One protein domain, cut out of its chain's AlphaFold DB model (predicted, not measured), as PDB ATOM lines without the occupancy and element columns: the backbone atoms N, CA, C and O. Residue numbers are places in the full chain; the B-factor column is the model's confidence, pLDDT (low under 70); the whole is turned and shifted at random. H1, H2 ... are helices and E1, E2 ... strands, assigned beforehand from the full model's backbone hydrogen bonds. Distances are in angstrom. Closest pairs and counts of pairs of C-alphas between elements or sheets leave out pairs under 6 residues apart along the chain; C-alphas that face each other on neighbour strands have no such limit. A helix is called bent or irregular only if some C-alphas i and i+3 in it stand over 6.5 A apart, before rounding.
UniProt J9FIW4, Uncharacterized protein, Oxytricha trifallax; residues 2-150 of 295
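Overview. This is residues 2 to 150 of the 295 residues of an uncharacterized protein of Oxytricha trifallax (UniProt J9FIW4). A small hairpin, E1 and E2, forms one end of a long helical body, in which H2 has H1 packed along it and the nearly straight bent helix H3 folding back from its far end. Long H5 leaves the hairpin and crosses H3, and residues 136 to 150 stick out. The 149 printed residues have five named helices and two strands, ordered H1 H2 H3 H4 E1 E2 H5, mostly helix, the two-stranded sheet antiparallel. The whole is loose, radius of gyration of the C-alphas 19.9 A, spanning 65 by 35 by 22 A.

Along the chain. E1 is residues 102 to 105 and E2 108 to 113, 13.8 A. H4 is 97 to 101. H2, residues 24 to 61, is 52.4 A long, with a kink of 42 degrees near residue 31; it is irregular, but only just: C-alphas 29 and 32 are 6.7 A apart. H1, residues 2 to 19, 26.0 A, begins at C-alpha 2 (-63.894, 30.017, 41.764). H3, residues 64 to 95, was assigned as one helix by its hydrogen bonds but is bent, C-alphas 81 and 84 being 6.7 A apart; its arms are H3a, 64 to 81, 25.7 A, and H3b, 84 to 95, 16.5 A. H5, residues 115 to 149, 51.1 A, ends at C-alpha 149 (-44.138, 12.526, 82.743).

Arrangement. In the hairpin E1 and E2, N 105 and O 108 are 3.1 A apart, within hydrogen-bond range. The closest C-alphas of E1 and H2, Tyr 31 and Cys 104, are 6.2 A apart. H2, the hub, touches H4 with residues 29 to 34 alone, closest C-alphas Cys 30 and Gly 99, 4.6 A. H1 and H2 form a helical hairpin, a shallow tilt of 15 degrees, opposite ways, closest C-alphas Asp 4 and Ile 46, 6.4 A. H2 and H3a form another, at 10 degrees, closest C-alphas Ala 58 and Ile 67, 6.4 A. H5 touches H3b, closest C-alphas Cys 90 and Cys 125, 5.6 A, at 36 degrees, only just steep. H1 and H5 are apart. Every O i to N i+4 pair is within hydrogen-bond range in H1, H3b, H4 and H5, against 31 of 34 in H2 and 13 of 14 in H3a.

Size, cuts and confidence. The two C-alphas farthest apart, Asn 107 and Asp 150, are 67.5 A apart. The printed part has no cut, and the links between elements are tight. Mean pLDDT of the printed part is 91.2; residue 106 is under 70.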
ATOM      1  N   VAL A   2     -63.281  30.083  43.121       89.44
ATOM      2  CA  VAL A   2     -63.894  30.017  41.764       89.44
ATOM      3  C   VAL A   2     -62.929  30.475  40.664       89.44
ATOM      4  O   VAL A   2     -62.795  29.798  39.651       89.44
ATOM      5  N   VAL A   3     -62.223  31.589  40.884       88.44
ATOM      6  CA  VAL A   3     -61.220  32.105  39.938       88.44
ATOM      7  C   VAL A   3     -60.110  31.076  39.705       88.44
ATOM      8  O   VAL A   3     -59.801  30.765  38.560       88.44
ATOM      9  N   ASP A   4     -59.580  30.479  40.771       86.00
ATOM     10  CA  ASP A   4     -58.519  29.469  40.689       86.00
ATOM     11  C   ASP A   4     -58.984  28.202  39.951       86.00
ATOM     12  O   ASP A   4     -58.242  27.642  39.149       86.00
ATOM     13  N   THR A   5     -60.237  27.774  40.155       89.12
ATOM     14  CA  THR A   5     -60.839  26.655  39.410       89.12
ATOM     15  C   THR A   5     -60.966  26.970  37.918       89.12
ATOM     16  O   THR A   5     -60.708  26.099  37.088       89.12
ATOM     17  N   ILE A   6     -61.329  28.206  37.557       92.56
ATOM     18  CA  ILE A   6     -61.402  28.640  36.154       92.56
ATOM     19  C   ILE A   6     -60.005  28.638  35.524       92.56
ATOM     20  O   ILE A   6     -59.838  28.100  34.431       92.56
ATOM     21  N   VAL A   7     -58.997  29.179  36.216       88.81
ATOM     22  CA  VAL A   7     -57.601  29.192  35.745       88.81
ATOM     23  C   VAL A   7     -57.068  27.768  35.567       88.81
ATOM     24  O   VAL A   7     -56.433  27.461  34.555       88.81
ATOM     25  N   LEU A   8     -57.377  26.866  36.504       91.56
ATOM     26  CA  LEU A   8     -57.027  25.451  36.401       91.56
ATOM     27  C   LEU A   8     -57.668  24.807  35.164       91.56
ATOM     28  O   LEU A   8     -56.981  24.144  34.390       91.56
ATOM     29  N   TYR A   9     -58.966  25.038  34.951       94.00
ATOM     30  CA  TYR A   9     -59.685  24.509  33.794       94.00
ATOM     31  C   TYR A   9     -59.107  25.029  32.472       94.00
ATOM     32  O   TYR A   9     -58.859  24.245  31.557       94.00
ATOM     33  N   GLN A  10     -58.822  26.333  32.387       92.75
ATOM     34  CA  GLN A  10     -58.184  26.940  31.216       92.75
ATOM     35  C   GLN A  10     -56.811  26.317  30.934       92.75
ATOM     36  O   GLN A  10     -56.528  25.964  29.791       92.75
ATOM     37  N   THR A  11     -55.997  26.107  31.971       89.94
ATOM     38  CA  THR A  11     -54.660  25.503  31.842       89.94
ATOM     39  C   THR A  11     -54.737  24.058  31.338       89.94
ATOM     40  O   THR A  11     -53.983  23.665  30.449       89.94
ATOM     41  N   VAL A  12     -55.673  23.261  31.864       93.00
ATOM     42  CA  VAL A  12     -55.875  21.863  31.444       93.00
ATOM     43  C   VAL A  12     -56.383  21.780  30.002       93.00
ATOM     44  O   VAL A  12     -55.900  20.958  29.228       93.00
ATOM     45  N   MET A  13     -57.320  22.645  29.608       92.81
ATOM     46  CA  MET A  13     -57.817  22.675  28.228       92.81
ATOM     47  C   MET A  13     -56.718  23.069  27.235       92.81
ATOM     48  O   MET A  13     -56.568  22.420  26.200       92.81
ATOM     49  N   GLN A  14     -55.901  24.072  27.573       89.69
ATOM     50  CA  GLN A  14     -54.752  24.474  26.757       89.69
ATOM     51  C   GLN A  14     -53.722  23.350  26.604       89.69
ATOM     52  O   GLN A  14     -53.166  23.178  25.519       89.69
ATOM     53  N   TRP A  15     -53.497  22.546  27.649       90.56
ATOM     54  CA  TRP A  15     -52.630  21.370  27.562       90.56
ATOM     55  C   TRP A  15     -53.111  20.422  26.456       90.56
ATOM     56  O   TRP A  15     -52.342  20.133  25.539       90.56
ATOM     57  N   PHE A  16     -54.377  19.997  26.475       93.44
ATOM     58  CA  PHE A  16     -54.901  19.058  25.473       93.44
ATOM     59  C   PHE A  16     -54.821  19.582  24.034       93.44
ATOM     60  O   PHE A  16     -54.668  18.797  23.095       93.44
ATOM     61  N   GLU A  17     -54.943  20.895  23.830       92.75
ATOM     62  CA  GLU A  17     -54.785  21.488  22.501       92.75
ATOM     63  C   GLU A  17     -53.331  21.477  22.020       92.75
ATOM     64  O   GLU A  17     -53.077  21.213  20.842       92.75
ATOM     65  N   ILE A  18     -52.384  21.746  22.919       88.56
ATOM     66  CA  ILE A  18     -50.955  21.819  22.597       88.56
ATOM     67  C   ILE A  18     -50.366  20.424  22.399       88.56
ATOM     68  O   ILE A  18     -49.582  20.229  21.473       88.56
ATOM     69  N   GLU A  19     -50.811  19.432  23.173       91.19
ATOM     70  CA  GLU A  19     -50.409  18.029  23.013       91.19
ATOM     71  C   GLU A  19     -50.673  17.503  21.593       91.19
ATOM     72  O   GLU A  19     -49.900  16.709  21.066       91.19
ATOM     73  N   LYS A  20     -51.736  17.984  20.936       92.12
ATOM     74  CA  LYS A  20     -52.081  17.582  19.564       92.12
ATOM     75  C   LYS A  20     -51.251  18.276  18.482       92.12
ATOM     76  O   LYS A  20     -51.252  17.802  17.349       92.12
ATOM     77  N   LYS A  21     -50.631  19.420  18.785       90.62
ATOM     78  CA  LYS A  21     -49.990  20.300  17.790       90.62
ATOM     79  C   LYS A  21     -48.466  20.348  17.899       90.62
ATOM     80  O   LYS A  21     -47.823  20.669  16.907       90.62
ATOM     81  N   ALA A  22     -47.907  20.094  19.079       88.25
ATOM     82  CA  ALA A  22     -46.484  20.264  19.347       88.25
ATOM     83  C   ALA A  22     -45.650  19.037  18.945       88.25
ATOM     84  O   ALA A  22     -46.112  17.897  19.025       88.25
ATOM     85  N   ASP A  23     -44.387  19.275  18.582       90.19
ATOM     86  CA  ASP A  23     -43.413  18.205  18.380       90.19
ATOM     87  C   ASP A  23     -43.220  17.396  19.677       90.19
ATOM     88  O   ASP A  23     -43.028  17.975  20.755       90.19
ATOM     89  N   PRO A  24     -43.207  16.051  19.603       89.44
ATOM     90  CA  PRO A  24     -43.238  15.194  20.788       89.44
ATOM     91  C   PRO A  24     -42.013  15.371  21.695       89.44
ATOM     92  O   PRO A  24     -42.123  15.208  22.908       89.44
ATOM     93  N   VAL A  25     -40.855  15.729  21.133       89.50
ATOM     94  CA  VAL A  25     -39.606  15.910  21.891       89.50
ATOM     95  C   VAL A  25     -39.658  17.186  22.737       89.50
ATOM     96  O   VAL A  25     -39.475  17.129  23.951       89.50
ATOM     97  N   VAL A  26     -39.994  18.327  22.123       86.75
ATOM     98  CA  VAL A  26     -40.090  19.630  22.812       86.75
ATOM     99  C   VAL A  26     -41.186  19.597  23.879       86.75
ATOM    100  O   VAL A  26     -41.025  20.129  24.981       86.75
ATOM    101  N   PHE A  27     -42.291  18.917  23.571       89.81
ATOM    102  CA  PHE A  27     -43.404  18.761  24.491       89.81
ATOM    103  C   PHE A  27     -43.021  17.980  25.757       89.81
ATOM    104  O   PHE A  27     -43.349  18.418  26.860       89.81
ATOM    105  N   GLN A  28     -42.320  16.846  25.625       90.31
ATOM    106  CA  GLN A  28     -41.956  16.007  26.775       90.31
ATOM    107  C   GLN A  28     -40.869  16.640  27.649       90.31
ATOM    108  O   GLN A  28     -40.946  16.521  28.872       90.31
ATOM    109  N   GLU A  29     -39.876  17.301  27.049       88.44
ATOM    110  CA  GLU A  29     -38.710  17.793  27.790       88.44
ATOM    111  C   GLU A  29     -38.916  19.173  28.425       88.44
ATOM    112  O   GLU A  29     -38.374  19.426  29.501       88.44
ATOM    113  N   CYS A  30     -39.708  20.056  27.802       88.12
ATOM    114  CA  CYS A  30     -39.885  21.428  28.285       88.12
ATOM    115  C   CYS A  30     -41.316  21.739  28.738       88.12
ATOM    116  O   CYS A  30     -41.549  22.093  29.892       88.12
ATOM    117  N   TYR A  31     -42.297  21.569  27.848       89.62
ATOM    118  CA  TYR A  31     -43.658  22.058  28.093       89.62
ATOM    119  C   TYR A  31     -44.384  21.271  29.196       89.62
ATOM    120  O   TYR A  31     -45.006  21.840  30.097       89.62
ATOM    121  N   LYS A  32     -44.269  19.940  29.163       91.31
ATOM    122  CA  LYS A  32     -44.917  19.030  30.112       91.31
ATOM    123  C   LYS A  32     -44.552  19.306  31.581       91.31
ATOM    124  O   LYS A  32     -45.484  19.474  32.369       91.31
ATOM    125  N   PRO A  33     -43.270  19.376  31.997       90.81
ATOM    126  CA  PRO A  33     -42.936  19.656  33.395       90.81
ATOM    127  C   PRO A  33     -43.407  21.045  33.852       90.81
ATOM    128  O   PRO A  33     -43.883  21.173  34.980       90.81
ATOM    129  N   GLN A  34     -43.353  22.061  32.980       89.75
ATOM    130  CA  GLN A  34     -43.815  23.415  33.300       89.75
ATOM    131  C   GLN A  34     -45.320  23.448  33.613       89.75
ATOM    132  O   GLN A  34     -45.734  23.953  34.661       89.75
ATOM    133  N   VAL A  35     -46.146  22.864  32.740       91.12
ATOM    134  CA  VAL A  35     -47.606  22.835  32.926       91.12
ATOM    135  C   VAL A  35     -48.006  21.979  34.123       91.12
ATOM    136  O   VAL A  35     -48.839  22.408  34.925       91.12
ATOM    137  N   ILE A  36     -47.389  20.804  34.294       92.12
ATOM    138  CA  ILE A  36     -47.650  19.931  35.447       92.12
ATOM    139  C   ILE A  36     -47.378  20.682  36.752       92.12
ATOM    140  O   ILE A  36     -48.212  20.650  37.656       92.12
ATOM    141  N   MET A  37     -46.258  21.403  36.845       91.06
ATOM    142  CA  MET A  37     -45.917  22.141  38.059       91.06
ATOM    143  C   MET A  37     -46.929  23.254  38.360       91.06
ATOM    144  O   MET A  37     -47.376  23.393  39.501       91.06
ATOM    145  N   ARG A  38     -47.353  24.007  37.337       90.62
ATOM    146  CA  ARG A  38     -48.367  25.061  37.486       90.62
ATOM    147  C   ARG A  38     -49.715  24.498  37.939       90.62
ATOM    148  O   ARG A  38     -50.359  25.086  38.810       90.62
ATOM    149  N   ILE A  39     -50.117  23.343  37.411       92.31
ATOM    150  CA  ILE A  39     -51.342  22.643  37.821       92.31
ATOM    151  C   ILE A  39     -51.252  22.224  39.286       92.31
ATOM    152  O   ILE A  39     -52.161  22.519  40.061       92.31
ATOM    153  N   ILE A  40     -50.140  21.601  39.682       92.88
ATOM    154  CA  ILE A  40     -49.911  21.169  41.063       92.88
ATOM    155  C   ILE A  40     -50.003  22.367  42.016       92.88
ATOM    156  O   ILE A  40     -50.762  22.318  42.984       92.88
ATOM    157  N   PHE A  41     -49.308  23.472  41.729       90.75
ATOM    158  CA  PHE A  41     -49.362  24.668  42.575       90.75
ATOM    159  C   PHE A  41     -50.751  25.307  42.633       90.75
ATOM    160  O   PHE A  41     -51.186  25.708  43.712       90.75
ATOM    161  N   THR A  42     -51.479  25.348  41.516       91.56
ATOM    162  CA  THR A  42     -52.859  25.857  41.496       91.56
ATOM    163  C   THR A  42     -53.779  25.006  42.376       91.56
ATOM    164  O   THR A  42     -54.582  25.546  43.134       91.56
ATOM    165  N   ILE A  43     -53.624  23.677  42.353       93.50
ATOM    166  CA  ILE A  43     -54.378  22.768  43.229       93.50
ATOM    167  C   ILE A  43     -54.039  23.025  44.704       93.50
ATOM    168  O   ILE A  43     -54.946  23.096  45.534       93.50
ATOM    169  N   TYR A  44     -52.763  23.226  45.045       94.06
ATOM    170  CA  TYR A  44     -52.372  23.585  46.413       94.06
ATOM    171  C   TYR A  44     -52.942  24.935  46.857       94.06
ATOM    172  O   TYR A  44     -53.384  25.053  47.998       94.06
ATOM    173  N   ALA A  45     -52.987  25.933  45.971       92.69
ATOM    174  CA  ALA A  45     -53.598  27.228  46.262       92.69
ATOM    175  C   ALA A  45     -55.110  27.096  46.524       92.69
ATOM    176  O   ALA A  45     -55.622  27.660  47.493       92.69
ATOM    177  N   ILE A  46     -55.813  26.286  45.723       93.56
ATOM    178  CA  ILE A  46     -57.231  25.960  45.943       93.56
ATOM    179  C   ILE A  46     -57.420  25.261  47.292       93.56
ATOM    180  O   ILE A  46     -58.298  25.656  48.059       93.56
ATOM    181  N   ASN A  47     -56.584  24.268  47.609       94.81
ATOM    182  CA  ASN A  47     -56.634  23.563  48.891       94.81
ATOM    183  C   ASN A  47     -56.388  24.514  50.068       94.81
ATOM    184  O   ASN A  47     -57.109  24.448  51.059       94.81
ATOM    185  N   ALA A  48     -55.422  25.430  49.956       93.88
ATOM    186  CA  ALA A  48     -55.148  26.431  50.985       93.88
ATOM    187  C   ALA A  48     -56.360  27.346  51.214       93.88
ATOM    188  O   ALA A  48     -56.796  27.524  52.351       93.88
ATOM    189  N   ALA A  49     -56.960  27.864  50.138       94.69
ATOM    190  CA  ALA A  49     -58.161  28.690  50.224       94.69
ATOM    191  C   ALA A  49     -59.349  27.918  50.825       94.69
ATOM    192  O   ALA A  49     -60.077  28.457  51.659       94.69
ATOM    193  N   GLY A  50     -59.522  26.651  50.439       94.75
ATOM    194  CA  GLY A  50     -60.550  25.766  50.983       94.75
ATOM    195  C   GLY A  50     -60.369  25.503  52.477       94.75
ATOM    196  O   GLY A  50     -61.341  25.534  53.224       94.75
ATOM    197  N   LEU A  51     -59.131  25.320  52.935       94.12
ATOM    198  CA  LEU A  51     -58.810  25.132  54.351       94.12
ATOM    199  C   LEU A  51     -59.035  26.400  55.171       94.12
ATOM    200  O   LEU A  51     -59.604  26.316  56.256       94.12
ATOM    201  N   CYS A  52     -58.659  27.569  54.648       95.06
ATOM    202  CA  CYS A  52     -58.991  28.845  55.279       95.06
ATOM    203  C   CYS A  52     -60.508  29.017  55.406       95.06
ATOM    204  O   CYS A  52     -60.995  29.336  56.486       95.06
ATOM    205  N   PHE A  53     -61.260  28.738  54.338       95.81
ATOM    206  CA  PHE A  53     -62.718  28.803  54.371       95.81
ATOM    207  C   PHE A  53     -63.321  27.807  55.371       95.81
ATOM    208  O   PHE A  53     -64.194  28.178  56.153       95.81
ATOM    209  N   ALA A  54     -62.830  26.565  55.394       93.69
ATOM    210  CA  ALA A  54     -63.272  25.539  56.334       93.69
ATOM    211  C   ALA A  54     -62.992  25.936  57.790       93.69
ATOM    212  O   ALA A  54     -63.861  25.750  58.637       93.69
ATOM    213  N   LEU A  55     -61.829  26.530  58.078       93.00
ATOM    214  CA  LEU A  55     -61.504  27.075  59.399       93.00
ATOM    215  C   LEU A  55     -62.440  28.221  59.789       93.00
ATOM    216  O   LEU A  55     -62.959  28.230  60.900       93.00
ATOM    217  N   THR A  56     -62.694  29.169  58.885       95.56
ATOM    218  CA  THR A  56     -63.623  30.276  59.150       95.56
ATOM    219  C   THR A  56     -65.040  29.770  59.417       95.56
ATOM    220  O   THR A  56     -65.691  30.231  60.351       95.56
ATOM    221  N   LEU A  57     -65.510  28.792  58.638       95.75
ATOM    222  CA  LEU A  57     -66.823  28.181  58.833       95.75
ATOM    223  C   LEU A  57     -66.880  27.420  60.163       95.75
ATOM    224  O   LEU A  57     -67.840  27.582  60.914       95.75
ATOM    225  N   ALA A  58     -65.837  26.651  60.483       94.75
ATOM    226  CA  ALA A  58     -65.723  25.942  61.750       94.75
ATOM    227  C   ALA A  58     -65.842  26.905  62.942       94.75
ATOM    228  O   ALA A  58     -66.658  26.676  63.829       94.75
ATOM    229  N   LEU A  59     -65.110  28.021  62.915       94.50
ATOM    230  CA  LEU A  59     -65.173  29.049  63.959       94.50
ATOM    231  C   LEU A  59     -66.540  29.746  64.047       94.50
ATOM    232  O   LEU A  59     -66.916  30.206  65.117       94.50
ATOM    233  N   SER A  60     -67.283  29.838  62.941       97.25
ATOM    234  CA  SER A  60     -68.578  30.526  62.914       97.25
ATOM    235  C   SER A  60     -69.746  29.683  63.432       97.25
ATOM    236  O   SER A  60     -70.746  30.263  63.849       97.25
ATOM    237  N   PHE A  61     -69.677  28.351  63.338       97.06
ATOM    238  CA  PHE A  61     -70.840  27.479  63.570       97.06
ATOM    239  C   PHE A  61     -70.657  26.428  64.670       97.06
ATOM    240  O   PHE A  61     -71.654  25.868  65.124       97.06
ATOM    241  N   LEU A  62     -69.426  26.117  65.085       96.69
ATOM    242  CA  LEU A  62     -69.163  25.055  66.060       96.69
ATOM    243  C   LEU A  62     -69.057  25.609  67.485       96.69
ATOM    244  O   LEU A  62     -68.710  26.765  67.702       96.69
ATOM    245  N   THR A  63     -69.338  24.754  68.466       96.75
ATOM    246  CA  THR A  63     -69.087  25.045  69.884       96.75
ATOM    247  C   THR A  63     -67.610  24.842  70.227       96.75
ATOM    248  O   THR A  63     -66.920  24.068  69.561       96.75
ATOM    249  N   ASP A  64     -67.126  25.479  71.299       95.38
ATOM    250  CA  ASP A  64     -65.701  25.492  71.677       95.38
ATOM    251  C   ASP A  64     -65.054  24.095  71.723       95.38
ATOM    252  O   ASP A  64     -63.961  23.891  71.198       95.38
ATOM    253  N   GLN A  65     -65.762  23.094  72.264       94.56
ATOM    254  CA  GLN A  65     -65.259  21.714  72.336       94.56
ATOM    255  C   GLN A  65     -65.092  21.057  70.958       94.56
ATOM    256  O   GLN A  65     -64.190  20.244  70.752       94.56
ATOM    257  N   GLN A  66     -65.968  21.375  70.003       95.75
ATOM    258  CA  GLN A  66     -65.890  20.825  68.649       95.75
ATOM    259  C   GLN A  66     -64.855  21.565  67.799       95.75
ATOM    260  O   GLN A  66     -64.199  20.937  66.963       95.75
ATOM    261  N   ILE A  67     -64.674  22.870  68.033       96.31
ATOM    262  CA  ILE A  67     -63.660  23.685  67.357       96.31
ATOM    263  C   ILE A  67     -62.271  23.087  67.579       96.31
ATOM    264  O   ILE A  67     -61.531  22.924  66.612       96.31
ATOM    265  N   GLU A  68     -61.932  22.691  68.809       94.31
ATOM    266  CA  GLU A  68     -60.616  22.121  69.120       94.31
ATOM    267  C   GLU A  68     -60.345  20.822  68.341       94.31
ATOM    268  O   GLU A  68     -59.287  20.660  67.726       94.31
ATOM    269  N   GLN A  69     -61.328  19.918  68.279       93.88
ATOM    270  CA  GLN A  69     -61.189  18.657  67.542       93.88
ATOM    271  C   GLN A  69     -61.054  18.877  66.033       93.88
ATOM    272  O   GLN A  69     -60.235  18.225  65.377       93.88
ATOM    273  N   VAL A  70     -61.856  19.784  65.470       94.75
ATOM    274  CA  VAL A  70     -61.800  20.114  64.042       94.75
ATOM    275  C   VAL A  70     -60.481  20.802  63.707       94.75
ATOM    276  O   VAL A  70     -59.839  20.419  62.731       94.75
ATOM    277  N   ALA A  71     -60.033  21.745  64.537       93.69
ATOM    278  CA  ALA A  71     -58.761  22.434  64.367       93.69
ATOM    279  C   ALA A  71     -57.586  21.447  64.382       93.69
ATOM    280  O   ALA A  71     -56.779  21.470  63.458       93.69
ATOM    281  N   MET A  72     -57.525  20.519  65.343       91.88
ATOM    282  CA  MET A  72     -56.453  19.512  65.402       91.88
ATOM    283  C   MET A  72     -56.420  18.603  64.168       91.88
ATOM    284  O   MET A  72     -55.348  18.327  63.618       91.88
ATOM    285  N   ARG A  73     -57.587  18.169  63.672       94.12
ATOM    286  CA  ARG A  73     -57.667  17.382  62.427       94.12
ATOM    287  C   ARG A  73     -57.219  18.191  61.217       94.12
ATOM    288  O   ARG A  73     -56.483  17.676  60.377       94.12
ATOM    289  N   LEU A  74     -57.640  19.450  61.140       94.19
ATOM    290  CA  LEU A  74     -57.301  20.339  60.038       94.19
ATOM    291  C   LEU A  74     -55.807  20.682  60.042       94.19
ATOM    292  O   LEU A  74     -55.186  20.620  58.986       94.19
ATOM    293  N   PHE A  75     -55.204  20.929  61.208       92.12
ATOM    294  CA  PHE A  75     -53.760  21.129  61.352       92.12
ATOM    295  C   PHE A  75     -52.949  19.888  60.973       92.12
ATOM    296  O   PHE A  75     -51.927  19.995  60.298       92.12
ATOM    297  N   THR A  76     -53.414  18.695  61.346       93.19
ATOM    298  CA  THR A  76     -52.751  17.443  60.946       93.19
ATOM    299  C   THR A  76     -52.808  17.253  59.427       93.19
ATOM    300  O   THR A  76     -51.824  16.860  58.799       93.19
ATOM    301  N   TYR A  77     -53.952  17.574  58.819       95.25
ATOM    302  CA  TYR A  77     -54.133  17.517  57.371       95.25
ATOM    303  C   TYR A  77     -53.266  18.545  56.632       95.25
ATOM    304  O   TYR A  77     -52.581  18.186  55.672       95.25
ATOM    305  N   THR A  78     -53.248  19.809  57.078       93.56
ATOM    306  CA  THR A  78     -52.406  20.850  56.469       93.56
ATOM    307  C   THR A  78     -50.936  20.494  56.582       93.56
ATOM    308  O   THR A  78     -50.207  20.658  55.608       93.56
ATOM    309  N   TYR A  79     -50.506  19.947  57.719       93.94
ATOM    310  CA  TYR A  79     -49.146  19.461  57.884       93.94
ATOM    311  C   TYR A  79     -48.791  18.388  56.847       93.94
ATOM    312  O   TYR A  79     -47.785  18.524  56.158       93.94
ATOM    313  N   LEU A  80     -49.614  17.346  56.698       94.75
ATOM    314  CA  LEU A  80     -49.309  16.243  55.785       94.75
ATOM    315  C   LEU A  80     -49.236  16.724  54.329       94.75
ATOM    316  O   LEU A  80     -48.329  16.335  53.596       94.75
ATOM    317  N   ILE A  81     -50.157  17.598  53.920       95.50
ATOM    318  CA  ILE A  81     -50.235  18.090  52.541       95.50
ATOM    319  C   ILE A  81     -49.171  19.158  52.239       95.50
ATOM    320  O   ILE A  81     -48.456  19.035  51.245       95.50
ATOM    321  N   PHE A  82     -49.033  20.191  53.073       94.38
ATOM    322  CA  PHE A  82     -48.103  21.306  52.827       94.38
ATOM    323  C   PHE A  82     -46.671  21.042  53.317       94.38
ATOM    324  O   PHE A  82     -45.742  21.741  52.911       94.38
ATOM    325  N   GLY A  83     -46.467  20.035  54.165       94.44
ATOM    326  CA  GLY A  83     -45.149  19.555  54.563       94.44
ATOM    327  C   GLY A  83     -44.585  18.579  53.525       94.44
ATOM    328  O   GLY A  83     -44.173  19.002  52.445       94.44
ATOM    329  N   PRO A  84     -44.578  17.262  53.793       94.75
ATOM    330  CA  PRO A  84     -43.838  16.292  52.990       94.75
ATOM    331  C   PRO A  84     -44.306  16.196  51.533       94.75
ATOM    332  O   PRO A  84     -43.466  16.095  50.641       94.75
ATOM    333  N   VAL A  85     -45.616  16.250  51.257       95.50
ATOM    334  CA  VAL A  85     -46.113  16.102  49.875       95.50
ATOM    335  C   VAL A  85     -45.707  17.309  49.025       95.50
ATOM    336  O   VAL A  85     -45.137  17.137  47.946       95.50
ATOM    337  N   MET A  86     -45.904  18.531  49.531       94.44
ATOM    338  CA  MET A  86     -45.449  19.742  48.845       94.44
ATOM    339  C   MET A  86     -43.921  19.782  48.704       94.44
ATOM    340  O   MET A  86     -43.427  20.197  47.655       94.44
ATOM    341  N   MET A  87     -43.172  19.296  49.698       94.94
ATOM    342  CA  MET A  87     -41.712  19.209  49.638       94.94
ATOM    343  C   MET A  87     -41.245  18.273  48.517       94.94
ATOM    344  O   MET A  87     -40.376  18.653  47.737       94.94
ATOM    345  N   ILE A  88     -41.858  17.091  48.370       95.94
ATOM    346  CA  ILE A  88     -41.566  16.159  47.266       95.94
ATOM    347  C   ILE A  88     -41.865  16.816  45.912       95.94
ATOM    348  O   ILE A  88     -41.042  16.732  44.999       95.94
ATOM    349  N   CYS A  89     -42.996  17.519  45.783       95.06
ATOM    350  CA  CYS A  89     -43.327  18.263  44.565       95.06
ATOM    351  C   CYS A  89     -42.305  19.371  44.264       95.06
ATOM    352  O   CYS A  89     -41.912  19.542  43.112       95.06
ATOM    353  N   CYS A  90     -41.842  20.106  45.279       95.31
ATOM    354  CA  CYS A  90     -40.827  21.143  45.096       95.31
ATOM    355  C   CYS A  90     -39.486  20.539  44.663       95.31
ATOM    356  O   CYS A  90     -38.903  21.017  43.696       95.31
ATOM    357  N   VAL A  91     -39.025  19.456  45.303       95.44
ATOM    358  CA  VAL A  91     -37.796  18.742  44.908       95.44
ATOM    359  C   VAL A  91     -37.902  18.230  43.474       95.44
ATOM    360  O   VAL A  91     -36.959  18.395  42.699       95.44
ATOM    361  N   TYR A  92     -39.057  17.678  43.092       94.75
ATOM    362  CA  TYR A  92     -39.327  17.292  41.710       94.75
ATOM    363  C   TYR A  92     -39.163  18.489  40.760       94.75
ATOM    364  O   TYR A  92     -38.408  18.403  39.797       94.75
ATOM    365  N   GLY A  93     -39.766  19.639  41.065       93.38
ATOM    366  CA  GLY A  93     -39.599  20.847  40.254       93.38
ATOM    367  C   GLY A  93     -38.150  21.365  40.191       93.38
ATOM    368  O   GLY A  93     -37.710  21.793  39.126       93.38
ATOM    369  N   ILE A  94     -37.367  21.259  41.274       94.69
ATOM    370  CA  ILE A  94     -35.937  21.630  41.281       94.69
ATOM    371  C   ILE A  94     -35.130  20.734  40.333       94.69
ATOM    372  O   ILE A  94     -34.277  21.230  39.596       94.69
ATOM    373  N   ILE A  95     -35.406  19.427  40.307       94.88
ATOM    374  CA  ILE A  95     -34.725  18.487  39.401       94.88
ATOM    375  C   ILE A  95     -34.966  18.880  37.933       94.88
ATOM    376  O   ILE A  95     -34.049  18.799  37.114       94.88
ATOM    377  N   PHE A  96     -36.161  19.387  37.614       92.69
ATOM    378  CA  PHE A  96     -36.548  19.833  36.271       92.69
ATOM    379  C   PHE A  96     -36.414  21.349  36.047       92.69
ATOM    380  O   PHE A  96     -36.996  21.890  35.105       92.69
ATOM    381  N   ILE A  97     -35.602  22.056  36.844       92.62
ATOM    382  CA  ILE A  97     -35.512  23.524  36.781       92.62
ATOM    383  C   ILE A  97     -35.056  24.057  35.417       92.62
ATOM    384  O   ILE A  97     -35.441  25.150  35.016       92.62
ATOM    385  N   LYS A  98     -34.282  23.263  34.666       89.88
ATOM    386  CA  LYS A  98     -33.856  23.623  33.305       89.88
ATOM    387  C   LYS A  98     -35.041  23.801  32.352       89.88
ATOM    388  O   LYS A  98     -34.990  24.704  31.529       89.88
ATOM    389  N   GLY A  99     -36.088  22.984  32.486       84.81
ATOM    390  CA  GLY A  99     -37.308  23.105  31.682       84.81
ATOM    391  C   GLY A  99     -38.239  24.224  32.157       84.81
ATOM    392  O   GLY A  99     -39.026  24.730  31.376       84.81
ATOM    393  N   LEU A 100     -38.128  24.635  33.425       85.69
ATOM    394  CA  LEU A 100     -38.935  25.713  34.015       85.69
ATOM    395  C   LEU A 100     -38.349  27.111  33.773       85.69
ATOM    396  O   LEU A 100     -39.086  28.091  33.752       85.69
ATOM    397  N   MET A 101     -37.025  27.212  33.631       88.12
ATOM    398  CA  MET A 101     -36.331  28.493  33.469       88.12
ATOM    399  C   MET A 101     -36.612  29.147  32.118       88.12
ATOM    400  O   MET A 101     -36.651  30.370  32.060       88.12
ATOM    401  N   PHE A 102     -36.805  28.369  31.053       88.06
ATOM    402  CA  PHE A 102     -37.029  28.896  29.708       88.06
ATOM    403  C   PHE A 102     -38.499  28.801  29.333       88.06
ATOM    404  O   PHE A 102     -39.130  27.760  29.497       88.06
ATOM    405  N   GLU A 103     -39.041  29.891  28.808       84.00
ATOM    406  CA  GLU A 103     -40.397  29.898  28.288       84.00
ATOM    407  C   GLU A 103     -40.423  29.150  26.949       84.00
ATOM    408  O   GLU A 103     -39.795  29.560  25.970       84.00
ATOM    409  N   CYS A 104     -41.101  28.004  26.921       81.56
ATOM    410  CA  CYS A 104     -41.243  27.202  25.715       81.56
ATOM    411  C   CYS A 104     -42.542  27.563  24.999       81.56
ATOM    412  O   CYS A 104     -43.634  27.182  25.422       81.56
ATOM    413  N   GLU A 105     -42.418  28.289  23.891       78.88
ATOM    414  CA  GLU A 105     -43.521  28.528  22.969       78.88
ATOM    415  C   GLU A 105     -43.690  27.289  22.066       78.88
ATOM    416  O   GLU A 105     -42.693  26.661  21.696       78.88
ATOM    417  N   PRO A 106     -44.921  26.906  21.669       69.69
ATOM    418  CA  PRO A 106     -45.177  25.683  20.897       69.69
ATOM    419  C   PRO A 106     -44.355  25.536  19.609       69.69
ATOM    420  O   PRO A 106     -44.149  24.413  19.160       69.69
ATOM    421  N   ASN A 107     -43.872  26.641  19.031       72.06
ATOM    422  CA  ASN A 107     -43.116  26.630  17.777       72.06
ATOM    423  C   ASN A 107     -41.660  27.109  17.908       72.06
ATOM    424  O   ASN A 107     -40.903  26.962  16.947       72.06
ATOM    425  N   ARG A 108     -41.251  27.708  19.039       73.94
ATOM    426  CA  ARG A 108     -39.880  28.207  19.268       73.94
ATOM    427  C   ARG A 108     -39.548  28.283  20.757       73.94
ATOM    428  O   ARG A 108     -40.375  28.642  21.581       73.94
ATOM    429  N   ILE A 109     -38.286  28.029  21.087       70.94
ATOM    430  CA  ILE A 109     -37.751  28.315  22.420       70.94
ATOM    431  C   ILE A 109     -37.513  29.825  22.488       70.94
ATOM    432  O   ILE A 109     -36.585  30.342  21.860       70.94
ATOM    433  N   THR A 110     -38.372  30.544  23.203       71.56
ATOM    434  CA  THR A 110     -38.140  31.952  23.520       71.56
ATOM    435  C   THR A 110     -37.062  32.033  24.596       71.56
ATOM    436  O   THR A 110     -37.117  31.353  25.614       71.56
ATOM    437  N   GLY A 111     -36.037  32.859  24.375       77.62
ATOM    438  CA  GLY A 111     -34.936  33.051  25.329       77.62
ATOM    439  C   GLY A 111     -35.324  33.843  26.585       77.62
ATOM    440  O   GLY A 111     -34.439  34.324  27.292       77.62
ATOM    441  N   THR A 112     -36.619  34.043  26.836       87.62
ATOM    442  CA  THR A 112     -37.136  34.734  28.016       87.62
ATOM    443  C   THR A 112     -37.087  33.794  29.210       87.62
ATOM    444  O   THR A 112     -37.533  32.647  29.158       87.62
ATOM    445  N   VAL A 113     -36.486  34.277  30.299       89.19
ATOM    446  CA  VAL A 113     -36.381  33.512  31.539       89.19
ATOM    447  C   VAL A 113     -37.631  33.758  32.374       89.19
ATOM    448  O   VAL A 113     -37.914  34.902  32.742       89.19
ATOM    449  N   ASN A 114     -38.365  32.700  32.707       88.75
ATOM    450  CA  ASN A 114     -39.571  32.799  33.525       88.75
ATOM    451  C   ASN A 114     -39.214  32.824  35.022       88.75
ATOM    452  O   ASN A 114     -39.351  31.846  35.758       88.75
ATOM    453  N   PHE A 115     -38.730  33.981  35.482       90.44
ATOM    454  CA  PHE A 115     -38.327  34.187  36.876       90.44
ATOM    455  C   PHE A 115     -39.478  34.045  37.879       90.44
ATOM    456  O   PHE A 115     -39.229  33.728  39.044       90.44
ATOM    457  N   MET A 116     -40.724  34.265  37.450       90.81
ATOM    458  CA  MET A 116     -41.892  34.190  38.326       90.81
ATOM    459  C   MET A 116     -42.097  32.766  38.853       90.81
ATOM    460  O   MET A 116     -42.188  32.572  40.064       90.81
ATOM    461  N   ASP A 117     -42.102  31.771  37.962       89.56
ATOM    462  CA  ASP A 117     -42.339  30.372  38.339       89.56
ATOM    463  C   ASP A 117     -41.194  29.826  39.215       89.56
ATOM    464  O   ASP A 117     -41.435  29.115  40.193       89.56
ATOM    465  N   VAL A 118     -39.949  30.232  38.940       92.25
ATOM    466  CA  VAL A 118     -38.775  29.873  39.757       92.25
ATOM    467  C   VAL A 118     -38.855  30.487  41.157       92.25
ATOM    468  O   VAL A 118     -38.567  29.812  42.147       92.25
ATOM    469  N   PHE A 119     -39.269  31.751  41.263       93.94
ATOM    470  CA  PHE A 119     -39.431  32.422  42.551       93.94
ATOM    471  C   PHE A 119     -40.532  31.772  43.395       93.94
ATOM    472  O   PHE A 119     -40.322  31.511  44.582       93.94
ATOM    473  N   ILE A 120     -41.674  31.447  42.780       92.12
ATOM    474  CA  ILE A 120     -42.772  30.728  43.439       92.12
ATOM    475  C   ILE A 120     -42.281  29.370  43.940       92.12
ATOM    476  O   ILE A 120     -42.489  29.036  45.105       92.12
ATOM    477  N   LEU A 121     -41.565  28.620  43.098       93.69
ATOM    478  CA  LEU A 121     -41.025  27.317  43.465       93.69
ATOM    479  C   LEU A 121     -40.080  27.405  44.671       93.69
ATOM    480  O   LEU A 121     -40.215  26.627  45.615       93.69
ATOM    481  N   MET A 122     -39.161  28.375  44.676       95.06
ATOM    482  CA  MET A 122     -38.240  28.591  45.796       95.06
ATOM    483  C   MET A 122     -38.977  28.989  47.077       95.06
ATOM    484  O   MET A 122     -38.701  28.430  48.141       95.06
ATOM    485  N   GLY A 123     -39.944  29.906  46.983       94.31
ATOM    486  CA  GLY A 123     -40.774  30.319  48.115       94.31
ATOM    487  C   GLY A 123     -41.558  29.151  48.715       94.31
ATOM    488  O   GLY A 123     -41.529  28.947  49.928       94.31
ATOM    489  N   CYS A 124     -42.181  28.329  47.869       94.19
ATOM    490  CA  CYS A 124     -42.882  27.117  48.286       94.19
ATOM    491  C   CYS A 124     -41.950  26.101  48.954       94.19
ATOM    492  O   CYS A 124     -42.323  25.508  49.964       94.19
ATOM    493  N   CYS A 125     -40.730  25.931  48.440       95.38
ATOM    494  CA  CYS A 125     -39.760  24.997  49.004       95.38
ATOM    495  C   CYS A 125     -39.318  25.427  50.414       95.38
ATOM    496  O   CYS A 125     -39.291  24.611  51.338       95.38
ATOM    497  N   VAL A 126     -39.036  26.721  50.605       96.31
ATOM    498  CA  VAL A 126     -38.702  27.291  51.922       96.31
ATOM    499  C   VAL A 126     -39.890  27.182  52.874       96.31
ATOM    500  O   VAL A 126     -39.728  26.728  54.005       96.31
ATOM    501  N   PHE A 127     -41.089  27.545  52.420       94.56
ATOM    502  CA  PHE A 127     -42.303  27.489  53.231       94.56
ATOM    503  C   PHE A 127     -42.637  26.062  53.686       94.56
ATOM    504  O   PHE A 127     -42.876  25.826  54.869       94.56
ATOM    505  N   SER A 128     -42.571  25.095  52.772       95.88
ATOM    506  CA  SER A 128     -42.790  23.678  53.067       95.88
ATOM    507  C   SER A 128     -41.749  23.126  54.048       95.88
ATOM    508  O   SER A 128     -42.096  22.421  55.002       95.88
ATOM    509  N   THR A 129     -40.481  23.526  53.894       95.06
ATOM    510  CA  THR A 129     -39.415  23.184  54.848       95.06
ATOM    511  C   THR A 129     -39.711  23.764  56.234       95.06
ATOM    512  O   THR A 129     -39.601  23.051  57.227       95.06
ATOM    513  N   MET A 130     -40.149  25.025  56.318       96.38
ATOM    514  CA  MET A 130     -40.502  25.670  57.589       96.38
ATOM    515  C   MET A 130     -41.660  24.962  58.293       96.38
ATOM    516  O   MET A 130     -41.542  24.652  59.476       96.38
ATOM    517  N   ILE A 131     -42.744  24.642  57.578       93.88
ATOM    518  CA  ILE A 131     -43.872  23.873  58.135       93.88
ATOM    519  C   ILE A 131     -43.394  22.519  58.663       93.88
ATOM    520  O   ILE A 131     -43.737  22.128  59.779       93.88
ATOM    521  N   THR A 132     -42.573  21.820  57.878       94.38
ATOM    522  CA  THR A 132     -42.047  20.504  58.252       94.38
ATOM    523  C   THR A 132     -41.192  20.586  59.518       94.38
ATOM    524  O   THR A 132     -41.351  19.765  60.422       94.38
ATOM    525  N   LEU A 133     -40.333  21.604  59.630       93.69
ATOM    526  CA  LEU A 133     -39.504  21.834  60.814       93.69
ATOM    527  C   LEU A 133     -40.338  22.202  62.043       93.69
ATOM    528  O   LEU A 133     -40.109  21.636  63.109       93.69
ATOM    529  N   PHE A 134     -41.316  23.101  61.906       94.06
ATOM    530  CA  PHE A 134     -42.192  23.482  63.015       94.06
ATOM    531  C   PHE A 134     -42.951  22.287  63.573       94.06
ATOM    532  O   PHE A 134     -43.006  22.106  64.787       94.06
ATOM    533  N   PHE A 135     -43.488  21.440  62.701       90.75
ATOM    534  CA  PHE A 135     -44.192  20.250  63.147       90.75
ATOM    535  C   PHE A 135     -43.252  19.203  63.749       90.75
ATOM    536  O   PHE A 135     -43.556  18.649  64.801       90.75
ATOM    537  N   SER A 136     -42.084  18.979  63.142       91.94
ATOM    538  CA  SER A 136     -41.062  18.088  63.712       91.94
ATOM    539  C   SER A 136     -40.655  18.548  65.114       91.94
ATOM    540  O   SER A 136     -40.510  17.735  66.023       91.94
ATOM    541  N   MET A 137     -40.523  19.863  65.311       93.06
ATOM    542  CA  MET A 137     -40.247  20.462  66.612       93.06
ATOM    543  C   MET A 137     -41.422  20.290  67.579       93.06
ATOM    544  O   MET A 137     -41.199  19.930  68.730       93.06
ATOM    545  N   HIS A 138     -42.661  20.499  67.128       91.25
ATOM    546  CA  HIS A 138     -43.858  20.298  67.946       91.25
ATOM    547  C   HIS A 138     -43.962  18.854  68.442       91.25
ATOM    548  O   HIS A 138     -44.084  18.622  69.642       91.25
ATOM    549  N   GLN A 139     -43.816  17.880  67.540       89.62
ATOM    550  CA  GLN A 139     -43.799  16.466  67.902       89.62
ATOM    551  C   GLN A 139     -42.646  16.140  68.846       89.62
ATOM    552  O   GLN A 139     -42.852  15.458  69.845       89.62
ATOM    553  N   ALA A 140     -41.439  16.650  68.583       89.94
ATOM    554  CA  ALA A 140     -40.306  16.446  69.479       89.94
ATOM    555  C   ALA A 140     -40.599  16.970  70.895       89.94
ATOM    556  O   ALA A 140     -40.281  16.297  71.872       89.94
ATOM    557  N   VAL A 141     -41.252  18.131  71.020       90.69
ATOM    558  CA  VAL A 141     -41.674  18.684  72.315       90.69
ATOM    559  C   VAL A 141     -42.733  17.807  72.980       90.69
ATOM    560  O   VAL A 141     -42.618  17.543  74.174       90.69
ATOM    561  N   GLU A 142     -43.729  17.316  72.242       89.50
ATOM    562  CA  GLU A 142     -44.745  16.404  72.782       89.50
ATOM    563  C   GLU A 142     -44.135  15.089  73.273       89.50
ATOM    564  O   GLU A 142     -44.432  14.663  74.389       89.50
ATOM    565  N   TYR A 143     -43.234  14.481  72.497       87.44
ATOM    566  CA  TYR A 143     -42.522  13.265  72.895       87.44
ATOM    567  C   TYR A 143     -41.657  13.493  74.133       87.44
ATOM    568  O   TYR A 143     -41.668  12.673  75.050       87.44
ATOM    569  N   VAL A 144     -40.946  14.620  74.200       87.88
ATOM    570  CA  VAL A 144     -40.177  14.990  75.392       87.88
ATOM    571  C   VAL A 144     -41.109  15.180  76.586       87.88
ATOM    572  O   VAL A 144     -40.830  14.651  77.655       87.88
ATOM    573  N   ASN A 145     -42.241  15.864  76.425       87.50
ATOM    574  CA  ASN A 145     -43.189  16.089  77.515       87.50
ATOM    575  C   ASN A 145     -43.818  14.777  78.019       87.50
ATOM    576  O   ASN A 145     -43.967  14.580  79.223       87.50
ATOM    577  N   GLN A 146     -44.129  13.845  77.112       87.06
ATOM    578  CA  GLN A 146     -44.591  12.503  77.472       87.06
ATOM    579  C   GLN A 146     -43.516  11.723  78.237       87.06
ATOM    580  O   GLN A 146     -43.817  11.143  79.275       87.06
ATOM    581  N   GLN A 147     -42.256  11.764  77.792       85.38
ATOM    582  CA  GLN A 147     -41.155  11.097  78.495       85.38
ATOM    583  C   GLN A 147     -40.815  11.737  79.842       85.38
ATOM    584  O   GLN A 147     -40.392  11.035  80.754       85.38
ATOM    585  N   LEU A 148     -40.996  13.050  79.996       80.88
ATOM    586  CA  LEU A 148     -40.785  13.740  81.272       80.88
ATOM    587  C   LEU A 148     -41.888  13.434  82.296       80.88
ATOM    588  O   LEU A 148     -41.651  13.591  83.490       80.88
ATOM    589  N   ARG A 149     -43.082  13.023  81.849       84.62
ATOM    590  CA  ARG A 149     -44.138  12.526  82.743       84.62
ATOM    591  C   ARG A 149     -43.863  11.116  83.254       84.62
ATOM    592  O   ARG A 149     -44.413  10.747  84.286       84.62
ATOM    593  N   ASP A 150     -43.048  10.346  82.544       87.50
ATOM    594  CA  ASP A 150     -42.657   9.006  82.959       87.50
ATOM    595  C   ASP A 150     -41.380   9.087  83.810       87.50
ATOM    596  O   ASP A 150     -40.273   9.279  83.300       87.50
TER     597      ASP A 150